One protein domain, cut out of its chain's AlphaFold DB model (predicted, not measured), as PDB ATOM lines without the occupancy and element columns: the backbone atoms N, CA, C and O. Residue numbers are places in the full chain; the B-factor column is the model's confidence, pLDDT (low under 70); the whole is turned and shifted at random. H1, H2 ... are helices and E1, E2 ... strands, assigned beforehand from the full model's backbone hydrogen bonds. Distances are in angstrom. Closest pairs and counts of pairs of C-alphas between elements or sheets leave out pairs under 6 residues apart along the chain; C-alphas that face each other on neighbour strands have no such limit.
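This is residues 193 to 239 of the 342 residues of the protein "DUF58 domain-containing protein" of Luteipulveratus halotolerans (UniProt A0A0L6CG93). A slender two-stranded rod: E2 runs along the long axis, and its antiparallel neighbour E1 bends sharply and wraps partly round it. The short helix H1 is at the end of the rod where E2 begins. The printed part has 47 residues, with one named helix and two named strands that follow along the chain as E1, H1, E2, and its class is mixed, helices and strands. It is only just compact, close to loose, with a radius of gyration of the C-alphas of 11.2 A and spans of 37 by 18 by 15 A.

E1, residues 193 to 208, is 23.1 A long and begins at C-alpha 193 (174.577, 217.464, 223.386). E2, residues 230 to 238, is 25.1 A long and ends at C-alpha 238 (168.617, 217.936, 225.326). H1, residues 220 to 226, measures 10.0 A.

E1 and E2 are antiparallel at 171 degrees; N 198 and O 234, 2.8 A, and N 233 and O 205, 2.8 A, are within hydrogen-bond range. E1 bends by 98 degrees at residue 201. The closest C-alphas of H1 and E2, Ser 223 and His 230, are 5.3 A apart. E1 and H1 are near each other, with 5 pairs of C-alphas within 10 A. In H1, 2 of 3 O i to N i+4 pairs are within hydrogen-bond range.

The farthest C-alphas, Gly 227 and Asp 239, are 37.7 A apart. The printed part has no cut; the link E1 to H1 is long, H1 to E2 tight. Residues 193 to 201 and 236 to 239 have pLDDT under 70.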
ATOM      1  N   ARG A 193     173.962 218.742 222.998       47.31
ATOM      2  CA  ARG A 193     174.577 217.464 223.386       47.31
ATOM      3  C   ARG A 193     174.622 217.343 224.903       47.31
ATOM      4  O   ARG A 193     175.390 218.035 225.571       47.31
ATOM      5  N   SER A 194     173.907 216.367 225.448       51.22
ATOM      6  CA  SER A 194     174.204 215.902 226.795       51.22
ATOM      7  C   SER A 194     175.484 215.066 226.787       51.22
ATOM      8  O   SER A 194     175.643 214.167 225.967       51.22
ATOM      9  N   ARG A 195     176.375 215.263 227.770       52.56
ATOM     10  CA  ARG A 195     177.496 214.330 228.032       52.56
ATOM     11  C   ARG A 195     177.025 212.989 228.617       52.56
ATOM     12  O   ARG A 195     177.849 212.120 228.900       52.56
ATOM     13  N   ARG A 196     175.719 212.828 228.857       53.69
ATOM     14  CA  ARG A 196     175.122 211.646 229.476       53.69
ATOM     15  C   ARG A 196     174.575 210.688 228.403       53.69
ATOM     16  O   ARG A 196     173.882 211.138 227.490       53.69
ATOM     17  N   PRO A 197     174.819 209.371 228.528       56.34
ATOM     18  CA  PRO A 197     174.149 208.368 227.701       56.34
ATOM     19  C   PRO A 197     172.621 208.422 227.886       56.34
ATOM     20  O   PRO A 197     172.147 208.520 229.020       56.34
ATOM     21  N   GLY A 198     171.851 208.334 226.798       69.38
ATOM     22  CA  GLY A 198     170.385 208.391 226.807       69.38
ATOM     23  C   GLY A 198     169.729 207.990 225.481       69.38
ATOM     24  O   GLY A 198     170.294 207.217 224.715       69.38
ATOM     25  N   ASP A 199     168.505 208.468 225.241       65.12
ATOM     26  CA  ASP A 199     167.652 208.104 224.094       65.12
ATOM     27  C   ASP A 199     167.767 209.111 222.922       65.12
ATOM     28  O   ASP A 199     166.751 209.541 222.391       65.12
ATOM     29  N   GLY A 200     168.976 209.503 222.502       66.94
ATOM     30  CA  GLY A 200     169.170 210.346 221.305       66.94
ATOM     31  C   GLY A 200     169.571 209.563 220.052       66.94
ATOM     32  O   GLY A 200     169.619 208.325 220.058       66.94
ATOM     33  N   THR A 201     169.861 210.282 218.969       68.12
ATOM     34  CA  THR A 201     170.211 209.707 217.658       68.12
ATOM     35  C   THR A 201     171.719 209.537 217.432       68.12
ATOM     36  O   THR A 201     172.126 208.643 216.683       68.12
ATOM     37  N   GLU A 202     172.561 210.318 218.116       71.12
ATOM     38  CA  GLU A 202     174.022 210.300 217.962       71.12
ATOM     39  C   GLU A 202     174.681 209.149 218.745       71.12
ATOM     40  O   GLU A 202     174.388 208.919 219.919       71.12
ATOM     41  N   PHE A 203     175.592 208.419 218.098       78.75
ATOM     42  CA  PHE A 203     176.346 207.318 218.704       78.75
ATOM     43  C   PHE A 203     177.242 207.808 219.852       78.75
ATOM     44  O   PHE A 203     178.057 208.706 219.651       78.75
ATOM     45  N   ALA A 204     177.127 207.186 221.029       82.44
ATOM     46  CA  ALA A 204     178.001 207.465 222.168       82.44
ATOM     47  C   ALA A 204     179.106 206.409 222.295       82.44
ATOM     48  O   ALA A 204     180.278 206.720 222.107       82.44
ATOM     49  N   ASP A 205     178.728 205.166 222.601       85.50
ATOM     50  CA  ASP A 205     179.668 204.065 222.848       85.50
ATOM     51  C   ASP A 205     179.012 202.683 222.638       85.50
ATOM     52  O   ASP A 205     177.777 202.557 222.620       85.50
ATOM     53  N   ILE A 206     179.825 201.630 222.508       90.00
ATOM     54  CA  ILE A 206     179.405 200.222 222.491       90.00
ATOM     55  C   ILE A 206     179.885 199.560 223.778       90.00
ATOM     56  O   ILE A 206     181.076 199.327 223.959       90.00
ATOM     57  N   ARG A 207     178.941 199.164 224.635       91.88
ATOM     58  CA  ARG A 207     179.248 198.504 225.913       91.88
ATOM     59  C   ARG A 207     178.589 197.128 226.038       91.88
ATOM     60  O   ARG A 207     177.613 196.861 225.325       91.88
ATOM     61  N   PRO A 208     179.059 196.264 226.958       92.69
ATOM     62  CA  PRO A 208     178.375 195.017 227.284       92.69
ATOM     63  C   PRO A 208     176.924 195.255 227.726       92.69
ATOM     64  O   PRO A 208     176.618 196.247 228.402       92.69
ATOM     65  N   PHE A 209     176.036 194.342 227.336       91.75
ATOM     66  CA  PHE A 209     174.621 194.349 227.702       91.75
ATOM     67  C   PHE A 209     174.446 194.267 229.221       91.75
ATOM     68  O   PHE A 209     175.031 193.411 229.884       91.75
ATOM     69  N   GLN A 210     173.587 195.125 229.762       91.19
ATOM     70  CA  GLN A 210     173.140 195.071 231.150       91.19
ATOM     71  C   GLN A 210     171.633 194.811 231.204       91.19
ATOM     72  O   GLN A 210     170.877 195.176 230.300       91.19
ATOM     73  N   ARG A 211     171.173 194.163 232.281       85.31
ATOM     74  CA  ARG A 211     169.739 193.908 232.484       85.31
ATOM     75  C   ARG A 211     168.989 195.244 232.541       85.31
ATOM     76  O   ARG A 211     169.265 196.059 233.412       85.31
ATOM     77  N   GLY A 212     168.053 195.439 231.612       85.44
ATOM     78  CA  GLY A 212     167.309 196.693 231.421       85.44
ATOM     79  C   GLY A 212     167.551 197.351 230.059       85.44
ATOM     80  O   GLY A 212     166.742 198.171 229.627       85.44
ATOM     81  N   ASP A 213     168.605 196.954 229.339       86.06
ATOM     82  CA  ASP A 213     168.869 197.457 227.992       86.06
ATOM     83  C   ASP A 213     167.857 196.911 226.968       86.06
ATOM     84  O   ASP A 213     167.476 195.736 226.975       86.06
ATOM     85  N   ARG A 214     167.425 197.764 226.032       84.06
ATOM     86  CA  ARG A 214     166.492 197.374 224.963       84.06
ATOM     87  C   ARG A 214     167.207 196.496 223.930       84.06
ATOM     88  O   ARG A 214     168.139 196.954 223.274       84.06
ATOM     89  N   LEU A 215     166.700 195.284 223.678       87.31
ATOM     90  CA  LEU A 215     167.271 194.345 222.692       87.31
ATOM     91  C   LEU A 215     167.358 194.912 221.262       87.31
ATOM     92  O   LEU A 215     168.242 194.541 220.496       87.31
ATOM     93  N   ARG A 216     166.494 195.872 220.905       87.19
ATOM     94  CA  ARG A 216     166.554 196.579 219.609       87.19
ATOM     95  C   ARG A 216     167.835 197.402 219.408       87.19
ATOM     96  O   ARG A 216     168.106 197.813 218.286       87.19
ATOM     97  N   ARG A 217     168.609 197.661 220.466       87.31
ATOM     98  CA  ARG A 217     169.882 198.401 220.417       87.31
ATOM     99  C   ARG A 217     171.116 197.496 220.368       87.31
ATOM    100  O   ARG A 217     172.234 198.005 220.437       87.31
ATOM    101  N   VAL A 218     170.942 196.177 220.267       92.12
ATOM    102  CA  VAL A 218     172.064 195.232 220.196       92.12
ATOM    103  C   VAL A 218     172.888 195.484 218.937       92.12
ATOM    104  O   VAL A 218     172.375 195.504 217.818       92.12
ATOM    105  N   HIS A 219     174.192 195.658 219.126       92.50
ATOM    106  CA  HIS A 219     175.145 195.787 218.040       92.50
ATOM    107  C   HIS A 219     175.636 194.392 217.636       92.50
ATOM    108  O   HIS A 219     176.664 193.897 218.117       92.50
ATOM    109  N   TRP A 220     174.870 193.736 216.761       92.88
ATOM    110  CA  TRP A 220     175.133 192.368 216.305       92.88
ATOM    111  C   TRP A 220     176.553 192.139 215.764       92.88
ATOM    112  O   TRP A 220     177.140 191.125 216.137       92.88
ATOM    113  N   PRO A 221     177.174 193.058 214.992       92.94
ATOM    114  CA  PRO A 221     178.522 192.827 214.470       92.94
ATOM    115  C   PRO A 221     179.599 192.669 215.553       92.94
ATOM    116  O   PRO A 221     180.501 191.848 215.407       92.94
ATOM    117  N   VAL A 222     179.513 193.432 216.649       91.06
ATOM    118  CA  VAL A 222     180.469 193.321 217.775       91.06
ATOM    119  C   VAL A 222     180.114 192.129 218.657       91.06
ATOM    120  O   VAL A 222     181.004 191.403 219.100       91.06
ATOM    121  N   SER A 223     178.816 191.880 218.844       92.19
ATOM    122  CA  SER A 223     178.336 190.750 219.641       92.19
ATOM    123  C   SER A 223     178.741 189.403 219.034       92.19
ATOM    124  O   SER A 223     179.159 188.501 219.751       92.19
ATOM    125  N   ALA A 224     178.699 189.290 217.704       91.06
ATOM    126  CA  ALA A 224     179.108 188.088 216.984       91.06
ATOM    127  C   ALA A 224     180.621 187.817 217.071       91.06
ATOM    128  O   ALA A 224     181.025 186.662 217.124       91.06
ATOM    129  N   ARG A 225     181.464 188.862 217.108       91.69
ATOM    130  CA  ARG A 225     182.931 188.705 217.208       91.69
ATOM    131  C   ARG A 225     183.408 188.377 218.619       91.69
ATOM    132  O   ARG A 225     184.382 187.655 218.776       91.69
ATOM    133  N   THR A 226     182.761 188.949 219.629       89.31
ATOM    134  CA  THR A 226     183.181 188.825 221.036       89.31
ATOM    135  C   THR A 226     182.506 187.662 221.764       89.31
ATOM    136  O   THR A 226     182.946 187.288 222.846       89.31
ATOM    137  N   GLY A 227     181.423 187.108 221.205       91.50
ATOM    138  CA  GLY A 227     180.614 186.070 221.850       91.50
ATOM    139  C   GLY A 227     179.772 186.574 223.030       91.50
ATOM    140  O   GLY A 227     179.089 185.782 223.673       91.50
ATOM    141  N   GLN A 228     179.791 187.880 223.315       92.12
ATOM    142  CA  GLN A 228     179.004 188.520 224.370       92.12
ATOM    143  C   GLN A 228     178.088 189.588 223.771       92.12
ATOM    144  O   GLN A 228     178.474 190.302 222.848       92.12
ATOM    145  N   ILE A 229     176.868 189.732 224.293       93.25
ATOM    146  CA  ILE A 229     175.905 190.715 223.774       93.25
ATOM    147  C   ILE A 229     176.394 192.128 224.108       93.25
ATOM    148  O   ILE A 229     176.579 192.469 225.275       93.25
ATOM    149  N   HIS A 230     176.558 192.957 223.079       93.31
ATOM    150  CA  HIS A 230     176.918 194.368 223.186       93.31
ATOM    151  C   HIS A 230     175.770 195.254 222.704       93.31
ATOM    152  O   HIS A 230     175.085 194.937 221.729       93.31
ATOM    153  N   VAL A 231     175.576 196.392 223.365       92.56
ATOM    154  CA  VAL A 231     174.505 197.350 223.075       92.56
ATOM    155  C   VAL A 231     175.113 198.678 222.655       92.56
ATOM    156  O   VAL A 231     176.065 199.163 223.268       92.56
ATOM    157  N   ARG A 232     174.541 199.280 221.612       90.12
ATOM    158  CA  ARG A 232     174.862 200.640 221.189       90.12
ATOM    159  C   ARG A 232     174.165 201.634 222.113       90.12
ATOM    160  O   ARG A 232     172.935 201.646 222.192       90.12
ATOM    161  N   THR A 233     174.945 202.473 222.780       84.75
ATOM    162  CA  THR A 233     174.440 203.624 223.535       84.75
ATOM    163  C   THR A 233     174.490 204.871 222.665       84.75
ATOM    164  O   THR A 233     175.380 205.014 221.824       84.75
ATOM    165  N   THR A 234     173.513 205.753 222.834       81.25
ATOM    166  CA  THR A 234     173.472 207.060 222.179       81.25
ATOM    167  C   THR A 234     173.555 208.167 223.226       81.25
ATOM    168  O   THR A 234     173.295 207.923 224.408       81.25
ATOM    169  N   TYR A 235     173.988 209.363 222.832       71.56
ATOM    170  CA  TYR A 235     173.923 210.533 223.715       71.56
ATOM    171  C   TYR A 235     172.463 210.937 223.911       71.56
ATOM    172  O   TYR A 235     171.654 210.749 223.008       71.56
ATOM    173  N   ALA A 236     172.099 211.464 225.082       64.56
ATOM    174  CA  ALA A 236     170.797 212.108 225.227       64.56
ATOM    175  C   ALA A 236     170.796 213.429 224.437       64.56
ATOM    176  O   ALA A 236     171.658 214.280 224.662       64.56
ATOM    177  N   GLU A 237     169.830 213.603 223.540       55.88
ATOM    178  CA  GLU A 237     169.469 214.924 223.013       55.88
ATOM    179  C   GLU A 237     168.868 215.736 224.175       55.88
ATOM    180  O   GLU A 237     168.132 215.154 224.973       55.88
ATOM    181  N   GLN A 238     169.208 217.027 224.330       58.44
ATOM    182  CA  GLN A 238     168.617 217.936 225.326       58.44
ATOM    183  C   GLN A 238     168.015 219.236 224.741       58.44
ATOM    184  O   GLN A 238     168.717 219.982 224.065       58.44
ATOM    185  N   ASP A 239     166.717 219.500 224.976       57.19
ATOM    186  CA  ASP A 239     165.997 220.697 224.506       57.19
ATOM    187  C   ASP A 239     166.188 221.715 225.599       57.19
ATOM    188  O   ASP A 239     165.720 221.531 226.726       57.19
TER     189      ASP A 239